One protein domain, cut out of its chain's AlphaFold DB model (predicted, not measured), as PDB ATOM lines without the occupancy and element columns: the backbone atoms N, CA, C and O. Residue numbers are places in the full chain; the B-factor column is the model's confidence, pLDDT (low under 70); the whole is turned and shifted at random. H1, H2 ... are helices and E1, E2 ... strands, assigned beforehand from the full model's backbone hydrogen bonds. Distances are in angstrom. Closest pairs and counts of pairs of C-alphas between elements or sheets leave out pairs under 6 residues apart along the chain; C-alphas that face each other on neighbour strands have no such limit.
ATOM      1  N   THR A  29     103.420  50.224 -42.072       94.06
ATOM      2  CA  THR A  29     103.362  51.039 -43.292       94.06
ATOM      3  C   THR A  29     103.065  50.140 -44.497       94.06
ATOM      4  O   THR A  29     103.256  48.925 -44.403       94.06
ATOM      5  N   GLU A  30     102.659  50.714 -45.637       93.12
ATOM      6  CA  GLU A  30     102.492  49.935 -46.879       93.12
ATOM      7  C   GLU A  30     103.795  49.220 -47.269       93.12
ATOM      8  O   GLU A  30     103.769  48.029 -47.545       93.12
ATOM      9  N   PHE A  31     104.956  49.874 -47.134       93.69
ATOM     10  CA  PHE A  31     106.253  49.230 -47.376       93.69
ATOM     11  C   PHE A  31     106.452  47.966 -46.523       93.69
ATOM     12  O   PHE A  31     106.904  46.936 -47.014       93.69
ATOM     13  N   THR A  32     106.107  48.023 -45.231       90.56
ATOM     14  CA  THR A  32     106.241  46.862 -44.338       90.56
ATOM     15  C   THR A  32     105.259  45.754 -44.699       90.56
ATOM     16  O   THR A  32     105.611  44.581 -44.625       90.56
ATOM     17  N   LYS A  33     104.033  46.113 -45.078       89.25
ATOM     18  CA  LYS A  33     103.010  45.163 -45.516       89.25
ATOM     19  C   LYS A  33     103.453  44.431 -46.788       89.25
ATOM     20  O   LYS A  33     103.455  43.204 -46.783       89.25
ATOM     21  N   ASP A  34     103.918  45.162 -47.798       90.44
ATOM     22  CA  ASP A  34     104.429  44.590 -49.050       90.44
ATOM     23  C   ASP A  34     105.673  43.727 -48.794       90.44
ATOM     24  O   ASP A  34     105.817  42.633 -49.339       90.44
ATOM     25  N   GLY A  35     106.560  44.179 -47.903       90.88
ATOM     26  CA  GLY A  35     107.727  43.410 -47.476       90.88
ATOM     27  C   GLY A  35     107.356  42.098 -46.776       90.88
ATOM     28  O   GLY A  35     107.960  41.065 -47.057       90.88
ATOM     29  N   LEU A  36     106.347  42.100 -45.897       89.50
ATOM     30  CA  LEU A  36     105.859  40.880 -45.243       89.50
ATOM     31  C   LEU A  36     105.274  39.891 -46.253       89.50
ATOM     32  O   LEU A  36     105.508  38.690 -46.122       89.50
ATOM     33  N   GLU A  37     104.551  40.381 -47.258       89.06
ATOM     34  CA  GLU A  37     104.018  39.552 -48.337       89.06
ATOM     35  C   GLU A  37     105.151  38.903 -49.144       89.06
ATOM     36  O   GLU A  37     105.173  37.680 -49.288       89.06
ATOM     37  N   GLN A  38     106.156  39.680 -49.556       90.69
ATOM     38  CA  GLN A  38     107.332  39.159 -50.264       90.69
ATOM     39  C   GLN A  38     108.089  38.111 -49.437       90.69
ATOM     40  O   GLN A  38     108.360  37.014 -49.925       90.69
ATOM     41  N   VAL A  39     108.381  38.402 -48.163       91.62
ATOM     42  CA  VAL A  39     109.049  37.440 -47.271       91.62
ATOM     43  C   VAL A  39     108.216  36.168 -47.136       91.62
ATOM     44  O   VAL A  39     108.766  35.070 -47.180       91.62
ATOM     45  N   SER A  40     106.894  36.289 -47.008       90.38
ATOM     46  CA  SER A  40     106.016  35.128 -46.871       90.38
ATOM     47  C   SER A  40     106.093  34.183 -48.071       90.38
ATOM     48  O   SER A  40     106.147  32.966 -47.881       90.38
ATOM     49  N   GLN A  41     106.161  34.737 -49.284       89.88
ATOM     50  CA  GLN A  41     106.265  33.973 -50.522       89.88
ATOM     51  C   GLN A  41     107.629  33.285 -50.603       89.88
ATOM     52  O   GLN A  41     107.693  32.090 -50.888       89.88
ATOM     53  N   LEU A  42     108.703  34.004 -50.255       90.44
ATOM     54  CA  LEU A  42     110.066  33.466 -50.232       90.44
ATOM     55  C   LEU A  42     110.216  32.290 -49.261       90.44
ATOM     56  O   LEU A  42     110.874  31.310 -49.591       90.44
ATOM     57  N   VAL A  43     109.568  32.337 -48.091       90.62
ATOM     58  CA  VAL A  43     109.620  31.235 -47.111       90.62
ATOM     59  C   VAL A  43     108.550  30.151 -47.353       90.62
ATOM     60  O   VAL A  43     108.468  29.176 -46.601       90.62
ATOM     61  N   GLY A  44     107.730  30.292 -48.403       90.00
ATOM     62  CA  GLY A  44     106.819  29.258 -48.904       90.00
ATOM     63  C   GLY A  44     105.378  29.292 -48.378       90.00
ATOM     64  O   GLY A  44     104.650  28.300 -48.544       90.00
ATOM     65  N   TYR A  45     104.936  30.380 -47.739       90.31
ATOM     66  CA  TYR A  45     103.518  30.599 -47.421       90.31
ATOM     67  C   TYR A  45     102.721  30.964 -48.676       90.31
ATOM     68  O   TYR A  45     103.226  31.610 -49.589       90.31
ATOM     69  N   SER A  46     101.454  30.551 -48.716       84.12
ATOM     70  CA  SER A  46     100.497  31.021 -49.724       84.12
ATOM     71  C   SER A  46      99.698  32.224 -49.217       84.12
ATOM     72  O   SER A  46      99.517  32.379 -48.009       84.12
ATOM     73  N   ASP A  47      99.092  33.004 -50.113       76.94
ATOM     74  CA  ASP A  47      98.215  34.131 -49.733       76.94
ATOM     75  C   ASP A  47      97.063  33.687 -48.813       76.94
ATOM     76  O   ASP A  47      96.635  34.392 -47.900       76.94
ATOM     77  N   LYS A  48      96.582  32.450 -48.998       76.94
ATOM     78  CA  LYS A  48      95.562  31.846 -48.128       76.94
ATOM     79  C   LYS A  48      96.075  31.596 -46.710       76.94
ATOM     80  O   LYS A  48      95.278  31.633 -45.770       76.94
ATOM     81  N   ASP A  49      97.368  31.325 -46.550       76.62
ATOM     82  CA  ASP A  49      98.000  31.122 -45.249       76.62
ATOM     83  C   ASP A  49      98.160  32.443 -44.485       76.62
ATOM     84  O   ASP A  49      98.058  32.434 -43.256       76.62
ATOM     85  N   LEU A  50      98.343  33.567 -45.183       72.62
ATOM     86  CA  LEU A  50      98.508  34.896 -44.581       72.62
ATOM     87  C   LEU A  50      97.247  35.442 -43.907       72.62
ATOM     88  O   LEU A  50      97.345  36.216 -42.961       72.62
ATOM     89  N   ASN A  51      96.062  34.964 -44.294       69.12
ATOM     90  CA  ASN A  51      94.797  35.317 -43.634       69.12
ATOM     91  C   ASN A  51      94.678  34.795 -42.185       69.12
ATOM     92  O   ASN A  51      93.632  34.941 -41.549       69.12
ATOM     93  N   ARG A  52      95.713  34.130 -41.657       70.75
ATOM     94  CA  ARG A  52      95.783  33.651 -40.276       70.75
ATOM     95  C   ARG A  52      96.849  34.430 -39.514       70.75
ATOM     96  O   ARG A  52      98.035  34.223 -39.755       70.75
ATOM     97  N   ASP A  53      96.428  35.202 -38.511       67.38
ATOM     98  CA  ASP A  53      97.311  36.012 -37.652       67.38
ATOM     99  C   ASP A  53      98.539  35.250 -37.122       67.38
ATOM    100  O   ASP A  53      99.626  35.808 -37.005       67.38
ATOM    101  N   GLU A  54      98.393  33.956 -36.804       76.44
ATOM    102  CA  GLU A  54      99.509  33.158 -36.283       76.44
ATOM    103  C   GLU A  54     100.613  32.909 -37.323       76.44
ATOM    104  O   GLU A  54     101.776  32.830 -36.946       76.44
ATOM    105  N   ASN A  55     100.296  32.835 -38.616       83.69
ATOM    106  CA  ASN A  55     101.322  32.669 -39.648       83.69
ATOM    107  C   ASN A  55     102.127  33.960 -39.845       83.69
ATOM    108  O   ASN A  55     103.346  33.900 -39.971       83.69
ATOM    109  N   ILE A  56     101.472  35.125 -39.762       86.56
ATOM    110  CA  ILE A  56     102.166  36.421 -39.758       86.56
ATOM    111  C   ILE A  56     103.112  36.512 -38.558       86.56
ATOM    112  O   ILE A  56     104.242  36.967 -38.713       86.56
ATOM    113  N   SER A  57     102.704  36.025 -37.377       87.38
ATOM    114  CA  SER A  57     103.617  36.003 -36.225       87.38
ATOM    115  C   SER A  57     104.868  35.154 -36.464       87.38
ATOM    116  O   SER A  57     105.936  35.554 -36.025       87.38
ATOM    117  N   PHE A  58     104.788  34.056 -37.226       88.38
ATOM    118  CA  PHE A  58     105.972  33.240 -37.541       88.38
ATOM    119  C   PHE A  58     106.942  33.954 -38.473       88.38
ATOM    120  O   PHE A  58     108.151  33.884 -38.273       88.38
ATOM    121  N   ILE A  59     106.404  34.673 -39.457       90.31
ATOM    122  CA  ILE A  59     107.207  35.482 -40.372       90.31
ATOM    123  C   ILE A  59     107.899  36.606 -39.595       90.31
ATOM    124  O   ILE A  59     109.088  36.837 -39.783       90.31
ATOM    125  N   LEU A  60     107.186  37.269 -38.680       90.88
ATOM    126  CA  LEU A  60     107.769  38.302 -37.823       90.88
ATOM    127  C   LEU A  60     108.854  37.737 -36.897       90.88
ATOM    128  O   LEU A  60     109.933  38.324 -36.818       90.88
ATOM    129  N   ASP A  61     108.609  36.592 -36.255       89.62
ATOM    130  CA  ASP A  61     109.602  35.906 -35.421       89.62
ATOM    131  C   ASP A  61     110.852  35.544 -36.238       89.62
ATOM    132  O   ASP A  61     111.977  35.715 -35.763       89.62
ATOM    133  N   TYR A  62     110.678  35.099 -37.488       90.88
ATOM    134  CA  TYR A  62     111.779  34.851 -38.416       90.88
ATOM    135  C   TYR A  62     112.548  36.136 -38.747       90.88
ATOM    136  O   TYR A  62     113.766  36.157 -38.589       90.88
ATOM    137  N   CYS A  63     111.871  37.222 -39.130       91.31
ATOM    138  CA  CYS A  63     112.515  38.505 -39.433       91.31
ATOM    139  C   CYS A  63     113.319  39.047 -38.239       91.31
ATOM    140  O   CYS A  63     114.442  39.528 -38.410       91.31
ATOM    141  N   VAL A  64     112.774  38.936 -37.023       90.56
ATOM    142  CA  VAL A  64     113.479  39.301 -35.786       90.56
ATOM    143  C   VAL A  64     114.687  38.392 -35.571       90.56
ATOM    144  O   VAL A  64     115.777  38.894 -35.317       90.56
ATOM    145  N   SER A  65     114.529  37.076 -35.738       87.88
ATOM    146  CA  SER A  65     115.621  36.106 -35.570       87.88
ATOM    147  C   SER A  65     116.764  36.354 -36.556       87.88
ATOM    148  O   SER A  65     117.923  36.355 -36.152       87.88
ATOM    149  N   VAL A  66     116.453  36.610 -37.830       89.00
ATOM    150  CA  VAL A  66     117.431  36.968 -38.870       89.00
ATOM    151  C   VAL A  66     118.173  38.244 -38.483       89.00
ATOM    152  O   VAL A  66     119.400  38.272 -38.513       89.00
ATOM    153  N   THR A  67     117.434  39.283 -38.084       90.19
ATOM    154  CA  THR A  67     118.019  40.578 -37.714       90.19
ATOM    155  C   THR A  67     118.934  40.445 -36.500       90.19
ATOM    156  O   THR A  67     120.048  40.954 -36.523       90.19
ATOM    157  N   LEU A  68     118.505  39.723 -35.460       87.81
ATOM    158  CA  LEU A  68     119.330  39.462 -34.279       87.81
ATOM    159  C   LEU A  68     120.599  38.687 -34.639       87.81
ATOM    160  O   LEU A  68     121.686  39.121 -34.283       87.81
ATOM    161  N   ASN A  69     120.484  37.609 -35.425       86.25
ATOM    162  CA  ASN A  69     121.652  36.836 -35.859       86.25
ATOM    163  C   ASN A  69     122.642  37.696 -36.656       86.25
ATOM    164  O   ASN A  69     123.847  37.582 -36.444       86.25
ATOM    165  N   PHE A  70     122.146  38.574 -37.533       86.19
ATOM    166  CA  PHE A  70     122.981  39.518 -38.276       86.19
ATOM    167  C   PHE A  70     123.708  40.503 -37.349       86.19
ATOM    168  O   PHE A  70     124.904  40.729 -37.519       86.19
ATOM    169  N   LEU A  71     123.007  41.072 -36.364       89.00
ATOM    170  CA  LEU A  71     123.580  42.042 -35.424       89.00
ATOM    171  C   LEU A  71     124.577  41.407 -34.443       89.00
ATOM    172  O   LEU A  71     125.550  42.050 -34.063       89.00
ATOM    173  N   GLU A  72     124.339  40.161 -34.036       87.69
ATOM    174  CA  GLU A  72     125.157  39.440 -33.053       87.69
ATOM    175  C   GLU A  72     126.267  38.587 -33.696       87.69
ATOM    176  O   GLU A  72     127.135  38.073 -32.993       87.69
ATOM    177  N   GLY A  73     126.280  38.457 -35.028       76.88
ATOM    178  CA  GLY A  73     127.302  37.712 -35.771       76.88
ATOM    179  C   GLY A  73     127.188  36.187 -35.653       76.88
ATOM    180  O   GLY A  73     128.195  35.486 -35.765       76.88
ATOM    181  N   TYR A  74     125.985  35.664 -35.409       77.50
ATOM    182  CA  TYR A  74     125.737  34.225 -35.286       77.50
ATOM    183  C   TYR A  74     125.594  33.520 -36.647       77.50
ATOM    184  O   TYR A  74     125.279  34.129 -37.670       77.50
ATOM    185  N   ASP A  75     125.811  32.200 -36.654       67.94
ATOM    186  CA  ASP A  75     125.661  31.361 -37.847       67.94
ATOM    187  C   ASP A  75     124.190  31.278 -38.297       67.94
ATOM    188  O   ASP A  75     123.332  30.708 -37.624       67.94
ATOM    189  N   SER A  76     123.912  31.794 -39.495       68.00
ATOM    190  CA  SER A  76     122.586  31.783 -40.126       68.00
ATOM    191  C   SER A  76     122.061  30.387 -40.505       68.00
ATOM    192  O   SER A  76     120.871  30.237 -40.801       68.00
ATOM    193  N   GLY A  77     122.905  29.348 -40.484       66.50
ATOM    194  CA  GLY A  77     122.555  27.983 -40.892       66.50
ATOM    195  C   GLY A  77     121.490  27.294 -40.026       66.50
ATOM    196  O   GLY A  77     120.948  26.262 -40.428       66.50
ATOM    197  N   ILE A  78     121.169  27.856 -38.858       77.81
ATOM    198  CA  ILE A  78     120.154  27.336 -37.924       77.81
ATOM    199  C   ILE A  78     118.810  28.073 -38.000       77.81
ATOM    200  O   ILE A  78     117.873  27.707 -37.291       77.81
ATOM    201  N   LEU A  79     118.703  29.109 -38.835       88.50
ATOM    202  CA  LEU A  79     117.487  29.905 -38.948       88.50
ATOM    203  C   LEU A  79     116.364  29.108 -39.630       88.50
ATOM    204  O   LEU A  79     116.621  28.404 -40.608       88.50
ATOM    205  N   PRO A  80     115.106  29.212 -39.170       91.31
ATOM    206  CA  PRO A  80     113.982  28.535 -39.804       91.31
ATOM    207  C   PRO A  80     113.551  29.274 -41.084       91.31
ATOM    208  O   PRO A  80     112.643  30.101 -41.061       91.31
ATOM    209  N   LYS A  81     114.206  28.981 -42.213       91.56
ATOM    210  CA  LYS A  81     114.020  29.700 -43.489       91.56
ATOM    211  C   LYS A  81     112.757  29.306 -44.264       91.56
ATOM    212  O   LYS A  81     112.427  29.936 -45.258       91.56
ATOM    213  N   THR A  82     112.049  28.265 -43.833       92.75
ATOM    214  CA  THR A  82     110.866  27.726 -44.526       92.75
ATOM    215  C   THR A  82     109.662  27.715 -43.597       92.75
ATOM    216  O   THR A  82     109.826  27.587 -42.381       92.75
ATOM    217  N   LYS A  83     108.437  27.776 -44.130       93.19
ATOM    218  CA  LYS A  83     107.217  27.694 -43.306       93.19
ATOM    219  C   LYS A  83     107.186  26.444 -42.418       93.19
ATOM    220  O   LYS A  83     106.710  26.497 -41.283       93.19
ATOM    221  N   GLU A  84     107.703  25.311 -42.904       94.69
ATOM    222  CA  GLU A  84     107.789  24.068 -42.142       94.69
ATOM    223  C   GLU A  84     108.784  24.200 -40.987       94.69
ATOM    224  O   GLU A  84     108.473  23.795 -39.863       94.69
ATOM    225  N   ALA A  85     109.955  24.791 -41.240       94.69
ATOM    226  CA  ALA A  85     110.965  25.034 -40.217       94.69
ATOM    227  C   ALA A  85     110.488  26.064 -39.178       94.69
ATOM    228  O   ALA A  85     110.731  25.884 -37.985       94.69
ATOM    229  N   GLN A  86     109.753  27.096 -39.598       94.81
ATOM    230  CA  GLN A  86     109.168  28.101 -38.704       94.81
ATOM    231  C   GLN A  86     108.097  27.489 -37.805       94.81
ATOM    232  O   GLN A  86     108.077  27.725 -36.596       94.81
ATOM    233  N   TYR A  87     107.247  26.620 -38.358       94.56
ATOM    234  CA  TYR A  87     106.281  25.890 -37.546       94.56
ATOM    235  C   TYR A  87     106.968  24.935 -36.554       94.56
ATOM    236  O   TYR A  87     106.572  24.874 -35.387       94.56
ATOM    237  N   LEU A  88     108.024  24.225 -36.976       95.44
ATOM    238  CA  LEU A  88     108.842  23.397 -36.083       95.44
ATOM    239  C   LEU A  88     109.468  24.238 -34.956       95.44
ATOM    240  O   LEU A  88     109.434  23.822 -33.798       95.44
ATOM    241  N   PHE A  89     109.984  25.429 -35.273       94.31
ATOM    242  CA  PHE A  89     110.521  26.368 -34.289       94.31
ATOM    243  C   PHE A  89     109.457  26.813 -33.283       94.31
ATOM    244  O   PHE A  89     109.704  26.731 -32.084       94.31
ATOM    245  N   LYS A  90     108.243  27.166 -33.730       93.75
ATOM    246  CA  LYS A  90     107.139  27.491 -32.813       93.75
ATOM    247  C   LYS A  90     106.860  26.342 -31.847       93.75
ATOM    248  O   LYS A  90     106.709  26.563 -30.649       93.75
ATOM    249  N   MET A  91     106.784  25.110 -32.354       96.75
ATOM    250  CA  MET A  91     106.538  23.945 -31.500       96.75
ATOM    251  C   MET A  91     107.660  23.753 -30.479       96.75
ATOM    252  O   MET A  91     107.366  23.457 -29.323       96.75
ATOM    253  N   LYS A  92     108.922  23.981 -30.870       96.12
ATOM    254  CA  LYS A  92     110.057  23.988 -29.940       96.12
ATOM    255  C   LYS A  92     109.893  25.055 -28.863       96.12
ATOM    256  O   LYS A  92     109.987  24.709 -27.695       96.12
ATOM    257  N   GLN A  93     109.594  26.299 -29.231       95.19
ATOM    258  CA  GLN A  93     109.414  27.395 -28.270       95.19
ATOM    259  C   GLN A  93     108.311  27.090 -27.252       95.19
ATOM    260  O   GLN A  93     108.502  27.275 -26.055       95.19
ATOM    261  N   ILE A  94     107.179  26.542 -27.709       96.81
ATOM    262  CA  ILE A  94     106.092  26.121 -26.815       96.81
ATOM    263  C   ILE A  94     106.561  24.995 -25.888       96.81
ATOM    264  O   ILE A  94     106.322  25.066 -24.686       96.81
ATOM    265  N   ALA A  95     107.217  23.961 -26.424       97.81
ATOM    266  CA  ALA A  95     107.692  22.831 -25.631       97.81
ATOM    267  C   ALA A  95     108.720  23.262 -24.572       97.81
ATOM    268  O   ALA A  95     108.592  22.872 -23.415       97.81
ATOM    269  N   THR A  96     109.688  24.100 -24.953       97.56
ATOM    270  CA  THR A  96     110.689  24.670 -24.044       97.56
ATOM    271  C   THR A  96     110.028  25.529 -22.974       97.56
ATOM    272  O   THR A  96     110.258  25.289 -21.799       97.56
ATOM    273  N   PHE A  97     109.111  26.430 -23.347       97.69
ATOM    274  CA  PHE A  97     108.389  27.246 -22.370       97.69
ATOM    275  C   PHE A  97     107.655  26.391 -21.330       97.69
ATOM    276  O   PHE A  97     107.720  26.683 -20.142       97.69
ATOM    277  N   ARG A  98     106.959  25.328 -21.756       98.00
ATOM    278  CA  ARG A  98     106.286  24.406 -20.827       98.00
ATOM    279  C   ARG A  98     107.292  23.713 -19.904       98.00
ATOM    280  O   ARG A  98     107.064  23.675 -18.699       98.00
ATOM    281  N   GLN A  99     108.408  23.226 -20.447       97.44
ATOM    282  CA  GLN A  99     109.470  22.601 -19.657       97.44
ATOM    283  C   GLN A  99     110.060  23.573 -18.619       97.44
ATOM    284  O   GLN A  99     110.266  23.187 -17.472       97.44
ATOM    285  N   ASP A 100     110.234  24.845 -18.980       97.25
ATOM    286  CA  ASP A 100     110.697  25.901 -18.070       97.25
ATOM    287  C   ASP A 100     109.678  26.212 -16.957       97.25
ATOM    288  O   ASP A 100     110.045  26.725 -15.902       97.25
ATOM    289  N   GLN A 101     108.393  25.890 -17.160       96.56
ATOM    290  CA  GLN A 101     107.362  25.935 -16.113       96.56
ATOM    291  C   GLN A 101     107.349  24.682 -15.214       96.56
ATOM    292  O   GLN A 101     106.549  24.620 -14.281       96.56
ATOM    293  N   GLY A 102     108.226  23.706 -15.466       97.38
ATOM    294  CA  GLY A 102     108.342  22.469 -14.690       97.38
ATOM    295  C   GLY A 102     107.552  21.280 -15.244       97.38
ATOM    296  O   GLY A 102     107.505  20.243 -14.585       97.38
ATOM    297  N   ASP A 103     106.953  21.399 -16.432       98.19
ATOM    298  CA  ASP A 103     106.254  20.286 -17.079       98.19
ATOM    299  C   ASP A 103     107.222  19.158 -17.468       98.19
ATOM    300  O   ASP A 103     108.304  19.388 -18.020       98.19
ATOM    301  N   SER A 104     106.794  17.910 -17.269       98.25
ATOM    302  CA  SER A 104     107.483  16.747 -17.829       98.25
ATOM    303  C   SER A 104     107.234  16.620 -19.338       98.25
ATOM    304  O   SER A 104     106.288  17.183 -19.890       98.25
ATOM    305  N   THR A 105     108.026  15.800 -20.039       98.06
ATOM    306  CA  THR A 105     107.804  15.496 -21.469       98.06
ATOM    307  C   THR A 105     106.382  14.984 -21.750       98.06
ATOM    308  O   THR A 105     105.819  15.277 -22.808       98.06
ATOM    309  N   GLN A 106     105.795  14.236 -20.809       98.25
ATOM    310  CA  GLN A 106     104.421  13.740 -20.899       98.25
ATOM    311  C   GLN A 106     103.406  14.888 -20.797       98.25
ATOM    312  O   GLN A 106     102.499  14.965 -21.623       98.25
ATOM    313  N   ASP A 107     103.600  15.824 -19.869       98.38
ATOM    314  CA  ASP A 107     102.719  16.991 -19.719       98.38
ATOM    315  C   ASP A 107     102.772  17.893 -20.963       98.38
ATOM    316  O   ASP A 107     101.739  18.343 -21.469       98.38
ATOM    317  N   VAL A 108     103.966  18.085 -21.538       98.38
ATOM    318  CA  VAL A 108     104.135  18.817 -22.804       98.38
ATOM    319  C   VAL A 108     103.384  18.126 -23.946       98.38
ATOM    320  O   VAL A 108     102.703  18.791 -24.734       98.38
ATOM    321  N   LEU A 109     103.474  16.796 -24.048       98.31
ATOM    322  CA  LEU A 109     102.724  16.018 -25.038       98.31
ATOM    323  C   LEU A 109     101.212  16.231 -24.881       98.31
ATOM    324  O   LEU A 109     100.518  16.518 -25.861       98.31
ATOM    325  N   GLU A 110     100.703  16.115 -23.657       98.12
ATOM    326  CA  GLU A 110      99.285  16.294 -23.349       98.12
ATOM    327  C   GLU A 110      98.807  17.712 -23.659       98.12
ATOM    328  O   GLU A 110      97.741  17.878 -24.256       98.12
ATOM    329  N   HIS A 111      99.615  18.732 -23.360       97.81
ATOM    330  CA  HIS A 111      99.348  20.123 -23.731       97.81
ATOM    331  C   HIS A 111      99.193  20.286 -25.248       97.81
ATOM    332  O   HIS A 111      98.218  20.882 -25.720       97.81
ATOM    333  N   LEU A 112     100.119  19.716 -26.029       97.38
ATOM    334  CA  LEU A 112     100.094  19.803 -27.491       97.38
ATOM    335  C   LEU A 112      98.845  19.139 -28.089       97.38
ATOM    336  O   LEU A 112      98.222  19.694 -29.003       97.38
ATOM    337  N   ILE A 113      98.446  17.989 -27.537       97.25
ATOM    338  CA  ILE A 113      97.235  17.260 -27.933       97.25
ATOM    339  C   ILE A 113      95.974  18.029 -27.523       97.25
ATOM    340  O   ILE A 113      95.101  18.267 -28.364       97.25
ATOM    341  N   ARG A 114      95.883  18.460 -26.258       96.06
ATOM    342  CA  ARG A 114      94.739  19.196 -25.692       96.06
ATOM    343  C   ARG A 114      94.409  20.429 -26.523       96.06
ATOM    344  O   ARG A 114      93.242  20.674 -26.835       96.06
ATOM    345  N   TRP A 115      95.435  21.176 -26.925       95.00
ATOM    346  CA  TRP A 115      95.286  22.397 -27.714       95.00
ATOM    347  C   TRP A 115      95.236  22.184 -29.228       95.00
ATOM    348  O   TRP A 115      95.098  23.158 -29.976       95.00
ATOM    349  N   LYS A 116      95.260  20.923 -29.675       93.62
ATOM    350  CA  LYS A 116      95.131  20.515 -31.080       93.62
ATOM    351  C   LYS A 116      96.189  21.148 -31.982       93.62
ATOM    352  O   LYS A 116      95.907  21.483 -33.137       93.62
ATOM    353  N   TYR A 117      97.405  21.315 -31.468       94.25
ATOM    354  CA  TYR A 117      98.531  21.677 -32.319       94.25
ATOM    355  C   TYR A 117      98.784  20.546 -33.316       94.25
ATOM    356  O   TYR A 117      98.720  19.367 -32.968       94.25
ATOM    357  N   LYS A 118      99.071  20.886 -34.573       94.12
ATOM    358  CA  LYS A 118      99.470  19.887 -35.572       94.12
ATOM    359  C   LYS A 118     100.893  19.426 -35.281       94.12
ATOM    360  O   LYS A 118     101.704  20.234 -34.833       94.12
ATOM    361  N   THR A 119     101.218  18.172 -35.586       96.19
ATOM    362  CA  THR A 119     102.621  17.745 -35.532       96.19
ATOM    363  C   THR A 119     103.435  18.503 -36.587       96.19
ATOM    364  O   THR A 119     102.896  18.845 -37.645       96.19
ATOM    365  N   PRO A 120     104.710  18.813 -36.329       96.06
ATOM    366  CA  PRO A 120     105.558  19.439 -37.329       96.06
ATOM    367  C   PRO A 120     105.914  18.447 -38.444       96.06
ATOM    368  O   PRO A 120     106.015  17.236 -38.226       96.06
ATOM    369  N   THR A 121     106.133  18.971 -39.649       96.38
ATOM    370  CA  THR A 121     106.791  18.212 -40.718       96.38
ATOM    371  C   THR A 121     108.245  17.977 -40.319       96.38
ATOM    372  O   THR A 121     108.933  18.905 -39.905       96.38
ATOM    373  N   ILE A 122     108.715  16.741 -40.463       95.81
ATOM    374  CA  ILE A 122     110.119  16.371 -40.265       95.81
ATOM    375  C   ILE A 122     110.657  15.690 -41.519       95.81
ATOM    376  O   ILE A 122     109.913  15.042 -42.258       95.81
ATOM    377  N   ILE A 123     111.961  15.782 -41.735       96.25
ATOM    378  CA  ILE A 123     112.661  15.061 -42.787       96.25
ATOM    379  C   ILE A 123     113.114  13.697 -42.261       96.25
ATOM    380  O   ILE A 123     113.840  13.586 -41.265       96.25
ATOM    381  N   LYS A 124     112.702  12.631 -42.955       94.00
ATOM    382  CA  LYS A 124     113.091  11.250 -42.657       94.00
ATOM    383  C   LYS A 124     113.929  10.671 -43.793       94.00
ATOM    384  O   LYS A 124     113.559  10.778 -44.959       94.00
ATOM    385  N   LYS A 125     115.018   9.988 -43.432       91.50
ATOM    386  CA  LYS A 125     115.814   9.188 -44.368       91.50
ATOM    387  C   LYS A 125     115.085   7.881 -44.698       91.50
ATOM    388  O   LYS A 125     114.646   7.164 -43.791       91.50
ATOM    389  N   ARG A 126     114.928   7.581 -45.984       90.94
ATOM    390  CA  ARG A 126     114.410   6.310 -46.505       90.94
ATOM    391  C   ARG A 126     115.520   5.257 -46.561       90.94
ATOM    392  O   ARG A 126     116.697   5.559 -46.384       90.94
ATOM    393  N   LYS A 127     115.129   3.997 -46.794       90.38
ATOM    394  CA  LYS A 127     116.072   2.870 -46.929       90.38
ATOM    395  C   LYS A 127     117.031   3.050 -48.111       90.38
ATOM    396  O   LYS A 127     118.175   2.635 -48.015       90.38
ATOM    397  N   ASP A 128     116.568   3.702 -49.174       90.50
ATOM    398  CA  ASP A 128     117.343   4.045 -50.375       90.50
ATOM    399  C   ASP A 128     118.322   5.221 -50.167       90.50
ATOM    400  O   ASP A 128     119.020   5.619 -51.090       90.50
ATOM    401  N   GLY A 129     118.378   5.796 -48.961       87.38
ATOM    402  CA  GLY A 129     119.247   6.921 -48.638       87.38
ATOM    403  C   GLY A 129     118.653   8.302 -48.917       87.38
ATOM    404  O   GLY A 129     119.196   9.278 -48.399       87.38
ATOM    405  N   SER A 130     117.529   8.390 -49.635       89.25
ATOM    406  CA  SER A 130     116.851   9.653 -49.935       89.25
ATOM    407  C   SER A 130     116.167  10.253 -48.703       89.25
ATOM    408  O   SER A 130     115.798   9.553 -47.752       89.25
ATOM    409  N   TYR A 131     115.986  11.571 -48.712       91.62
ATOM    410  CA  TYR A 131     115.297  12.313 -47.662       91.62
ATOM    411  C   TYR A 131     113.907  12.723 -48.131       91.62
ATOM    412  O   TYR A 131     113.753  13.238 -49.235       91.62
ATOM    413  N   VAL A 132     112.894  12.503 -47.289       93.75
ATOM    414  CA  VAL A 132     111.518  12.920 -47.587       93.75
ATOM    415  C   VAL A 132     110.842  13.599 -46.402       93.75
ATOM    416  O   VAL A 132     111.054  13.180 -45.257       93.75
ATOM    417  N   PRO A 133     109.983  14.599 -46.658       94.38
ATOM    418  CA  PRO A 133     109.156  15.210 -45.640       94.38
ATOM    419  C   PRO A 133     108.060  14.245 -45.208       94.38
ATOM    420  O   PRO A 133     107.459  13.521 -46.006       94.38
ATOM    421  N   ARG A 134     107.793  14.230 -43.907       93.62
ATOM    422  CA  ARG A 134     106.705  13.471 -43.311       93.62
ATOM    423  C   ARG A 134     106.123  14.245 -42.141       93.62
ATOM    424  O   ARG A 134     106.836  14.582 -41.202       93.62
ATOM    425  N   GLN A 135     104.812  14.424 -42.166       94.19
ATOM    426  CA  GLN A 135     104.037  14.888 -41.023       94.19
ATOM    427  C   GLN A 135     103.321  13.687 -40.399       94.19
ATOM    428  O   GLN A 135     102.749  12.854 -41.109       94.19
ATOM    429  N   ARG A 136     103.397  13.535 -39.074       90.88
ATOM    430  CA  ARG A 136     102.643  12.486 -38.371       90.88
ATOM    431  C   ARG A 136     101.208  12.957 -38.140       90.88
ATOM    432  O   ARG A 136     100.956  14.146 -37.977       90.88
ATOM    433  N   ILE A 137     100.259  12.031 -38.080       90.75
ATOM    434  CA  ILE A 137      98.876  12.393 -37.736       90.75
ATOM    435  C   ILE A 137      98.795  12.749 -36.246       90.75
ATOM    436  O   ILE A 137      98.242  13.783 -35.886       90.75
ATOM    437  N   ASN A 138      99.421  11.927 -35.402       94.81
ATOM    438  CA  ASN A 138      99.361  12.047 -33.949       94.81
ATOM    439  C   ASN A 138     100.712  12.448 -33.362       94.81
ATOM    440  O   ASN A 138     101.767  12.035 -33.859       94.81
ATOM    441  N   TRP A 139     100.654  13.219 -32.278       97.31
ATOM    442  CA  TRP A 139     101.804  13.480 -31.426       97.31
ATOM    443  C   TRP A 139     102.251  12.215 -30.694       97.31
ATOM    444  O   TRP A 139     101.466  11.296 -30.465       97.31
ATOM    445  N   SER A 140     103.529  12.180 -30.335       96.81
ATOM    446  CA  SER A 140     104.134  11.114 -29.545       96.81
ATOM    447  C   SER A 140     105.256  11.683 -28.681       96.81
ATOM    448  O   SER A 140     105.758  12.773 -28.978       96.81
ATOM    449  N   ILE A 141     105.682  10.937 -27.662       97.50
ATOM    450  CA  ILE A 141     106.792  11.340 -26.787       97.50
ATOM    451  C   ILE A 141     108.062  11.614 -27.589       97.50
ATOM    452  O   ILE A 141     108.675  12.661 -27.413       97.50
ATOM    453  N   GLU A 142     108.392  10.779 -28.577       96.25
ATOM    454  CA  GLU A 142     109.595  10.983 -29.396       96.25
ATOM    455  C   GLU A 142     109.522  12.272 -30.225       96.25
ATOM    456  O   GLU A 142     110.550  12.839 -30.600       96.25
ATOM    457  N   SER A 143     108.308  12.739 -30.537       95.88
ATOM    458  CA  SER A 143     108.110  14.010 -31.236       95.88
ATOM    459  C   SER A 143     108.408  15.189 -30.308       95.88
ATOM    460  O   SER A 143     109.004  16.161 -30.754       95.88
ATOM    461  N   VAL A 144     108.054  15.091 -29.022       97.50
ATOM    462  CA  VAL A 144     108.390  16.106 -28.010       97.50
ATOM    463  C   VAL A 144     109.885  16.080 -27.693       97.50
ATOM    464  O   VAL A 144     110.536  17.121 -27.706       97.50
ATOM    465  N   GLU A 145     110.472  14.897 -27.518       97.69
ATOM    466  CA  GLU A 145     111.919  14.742 -27.323       97.69
ATOM    467  C   GLU A 145     112.739  15.306 -28.489       97.69
ATOM    468  O   GLU A 145     113.842  15.808 -28.287       97.69
ATOM    469  N   LEU A 146     112.226  15.225 -29.721       96.75
ATOM    470  CA  LEU A 146     112.858  15.856 -30.881       96.75
ATOM    471  C   LEU A 146     112.903  17.380 -30.739       96.75
ATOM    472  O   LEU A 146     113.923  17.970 -31.084       96.75
ATOM    473  N   LEU A 147     111.829  18.003 -30.243       97.00
ATOM    474  CA  LEU A 147     111.755  19.454 -30.038       97.00
ATOM    475  C   LEU A 147     112.716  19.918 -28.937       97.00
ATOM    476  O   LEU A 147     113.423  20.914 -29.106       97.00
ATOM    477  N   LEU A 148     112.752  19.174 -27.830       96.44
ATOM    478  CA  LEU A 148     113.547  19.500 -26.644       96.44
ATOM    479  C   LEU A 148     115.037  19.151 -26.798       96.44
ATOM    480  O   LEU A 148     115.868  19.653 -26.051       96.44
ATOM    481  N   ASN A 149     115.407  18.320 -27.773       96.50
ATOM    482  CA  ASN A 149     116.803  17.997 -28.052       96.50
ATOM    483  C   ASN A 149     117.380  18.912 -29.142       96.50
ATOM    484  O   ASN A 149     117.116  18.710 -30.328       96.50
ATOM    485  N   ASP A 150     118.235  19.862 -28.757       93.12
ATOM    486  CA  ASP A 150     118.793  20.869 -29.672       93.12
ATOM    487  C   ASP A 150     119.492  20.274 -30.894       93.12
ATOM    488  O   ASP A 150     119.256  20.717 -32.015       93.12
ATOM    489  N   LYS A 151     120.291  19.217 -30.718       93.94
ATOM    490  CA  LYS A 151     120.991  18.566 -31.837       93.94
ATOM    491  C   LYS A 151     120.009  17.964 -32.845       93.94
ATOM    492  O   LYS A 151     120.204  18.098 -34.054       93.94
ATOM    493  N   LYS A 152     118.960  17.283 -32.368       95.12
ATOM    494  CA  LYS A 152     117.919  16.707 -33.238       95.12
ATOM    495  C   LYS A 152     117.113  17.809 -33.923       95.12
ATOM    496  O   LYS A 152     116.872  17.703 -35.123       95.12
ATOM    497  N   TYR A 153     116.735  18.846 -33.181       95.31
ATOM    498  CA  TYR A 153     115.995  19.991 -33.695       95.31
ATOM    499  C   TYR A 153     116.773  20.740 -34.786       95.31
ATOM    500  O   TYR A 153     116.274  20.856 -35.904       95.31
ATOM    501  N   VAL A 154     118.010  21.172 -34.508       93.81
ATOM    502  CA  VAL A 154     118.851  21.921 -35.461       93.81
ATOM    503  C   VAL A 154     119.046  21.126 -36.745       93.81
ATOM    504  O   VAL A 154     118.862  21.650 -37.842       93.81
ATOM    505  N   ARG A 155     119.321  19.821 -36.624       94.38
ATOM    506  CA  ARG A 155     119.431  18.939 -37.789       94.38
ATOM    507  C   ARG A 155     118.152  18.924 -38.626       94.38
ATOM    508  O   ARG A 155     118.226  18.870 -39.849       94.38
ATOM    509  N   GLN A 156     116.980  18.921 -37.995       95.25
ATOM    510  CA  GLN A 156     115.708  18.944 -38.716       95.25
ATOM    511  C   GLN A 156     115.455  20.288 -39.397       95.25
ATOM    512  O   GLN A 156     115.005  20.281 -40.536       95.25
ATOM    513  N   VAL A 157     115.802  21.410 -38.763       94.12
ATOM    514  CA  VAL A 157     115.739  22.735 -39.404       94.12
ATOM    515  C   VAL A 157     116.610  22.772 -40.656       94.12
ATOM    516  O   VAL A 157     116.115  23.102 -41.727       94.12
ATOM    517  N   GLN A 158     117.869  22.342 -40.553       93.06
ATOM    518  CA  GLN A 158     118.788  22.293 -41.693       93.06
ATOM    519  C   GLN A 158     118.245  21.424 -42.832       93.06
ATOM    520  O   GLN A 158     118.251  21.844 -43.985       93.06
ATOM    521  N   LEU A 159     117.726  20.234 -42.515       93.75
ATOM    522  CA  LEU A 159     117.149  19.341 -43.518       93.75
ATOM    523  C   LEU A 159     115.885  19.925 -44.166       93.75
ATOM    524  O   LEU A 159     115.679  19.736 -45.360       93.75
ATOM    525  N   LEU A 160     115.030  20.612 -43.402       94.62
ATOM    526  CA  LEU A 160     113.838  21.275 -43.938       94.62
ATOM    527  C   LEU A 160     114.223  22.437 -44.858       94.62
ATOM    528  O   LEU A 160     113.684  22.524 -45.958       94.62
ATOM    529  N   ASN A 161     115.178  23.272 -44.443       92.19
ATOM    530  CA  ASN A 161     115.701  24.367 -45.262       92.19
ATOM    531  C   ASN A 161     116.286  23.844 -46.582       92.19
ATOM    532  O   ASN A 161     115.975  24.374 -47.643       92.19
ATOM    533  N   GLN A 162     117.074  22.765 -46.521       91.62
ATOM    534  CA  GLN A 162     117.649  22.122 -47.704       91.62
ATOM    535  C   GLN A 162     116.589  21.492 -48.612       91.62
ATOM    536  O   GLN A 162     116.719  21.551 -49.824       91.62
ATOM    537  N   TYR A 163     115.561  20.848 -48.054       91.94
ATOM    538  CA  TYR A 163     114.577  20.125 -48.864       91.94
ATOM    539  C   TYR A 163     113.627  21.060 -49.615       91.94
ATOM    540  O   TYR A 163     113.263  20.788 -50.756       91.94
ATOM    541  N   PHE A 164     113.195  22.140 -48.963       88.94
ATOM    542  CA  PHE A 164     112.225  23.076 -49.531       88.94
ATOM    543  C   PHE A 164     112.875  24.236 -50.305       88.94
ATOM    544  O   PHE A 164     112.146  25.100 -50.775       88.94
ATOM    545  N   ASN A 165     114.204  24.207 -50.495       69.75
ATOM    546  CA  ASN A 165     114.967  25.101 -51.375       69.75
ATOM    547  C   ASN A 165     114.621  26.587 -51.205       69.75
ATOM    548  O   ASN A 165     114.210  27.251 -52.154       69.75
TER     549      ASN A 165
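This is residues 29 to 165 of the 167 residues of an uncharacterized protein of Vibrio parahaemolyticus (UniProt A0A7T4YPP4). A long helix, H4, stands in the middle of a mostly helical domain, with H3 crossing it near its first half on one side and H5, H6 and H7 gathered on the other. H7 runs back side by side with the first half of H4, and the hairpin of E1 and E2 packs chiefly on H7; beyond H3, H1 crosses that helix and its residues 30 to 35 stick out with Thr 29. The printed part has 137 residues with seven named helices and two named strands, in the order H1 H2 H3 H4 H5 E1 E2 H6 H7, and the two-stranded sheet is antiparallel. The class is mostly helix. The whole is compact, with a radius of gyration of the C-alphas of 15.6 A, and rounded, spanning 44 by 41 by 34 A.

H1, residues 30 to 42, begins with C-alpha 30 at (102.492, 49.935, -46.879) and is 18.4 A long. H2 is residues 47 to 50. H3, residues 53 to 72, is the longest helix at 28.4 A. H4, residues 83 to 100, is 25.5 A long and begins with C-alpha 83 at (107.217, 27.694, -43.306). H5 is residues 105 to 114, 14.2 A. The strands E1, residues 121 to 125, and E2, residues 131 to 135, are 13.3 A each. H6 is residues 141 to 148. H7, residues 150 to 163, is 19.7 A long and ends with C-alpha 163 at (114.577, 20.125, -48.864).

H4 is the hub, touching four helices. With its residues 86 to 90 alone it touches H3, about perpendicular at 83 degrees; the closest C-alphas are those of Phe 58 and Gln 86, 6.2 A apart. H1 touches H3 at 90 degrees, closest at the C-alphas of Ser 40 and Ile 59, 6.6 A. H2 is close to H3 but not clearly touching, the closest C-alphas being those of Leu 50 and Ile 56, 6.2 A. H4 touches H7 at a shallow tilt of 12 degrees, opposite ways, with the C-alphas of Ala 85 and Val 157 closest at 5.4 A. H6 touches H4 at 88 degrees, closest at Lys 92 and Leu 147, C-alphas 4.8 A apart. H5 touches H4 at a steep tilt of 58 degrees, opposite ways, the C-alphas of Ala 95 and Val 108 being closest at 6.1 A. E1 and E2 form an antiparallel hairpin, with N 124 and O 132 at 2.9 A and N 134 and O 122 at 2.8 A, within hydrogen-bond range. The closest C-alphas of E1 and H7 are those of Ile 123 and Leu 159, 6.2 A apart. Every O i to N i+4 pair is within hydrogen-bond range in H1, H3, H4, H5, H6 and H7; H2 is too short for such a pair.

The two C-alphas farthest apart, those of Thr 29 and Lys 127, are 50.0 A apart. The printed part has no cut and no long link. The mean pLDDT of the printed part is 91.1; residues 51, 53, 75 to 77 and 165 are under 70.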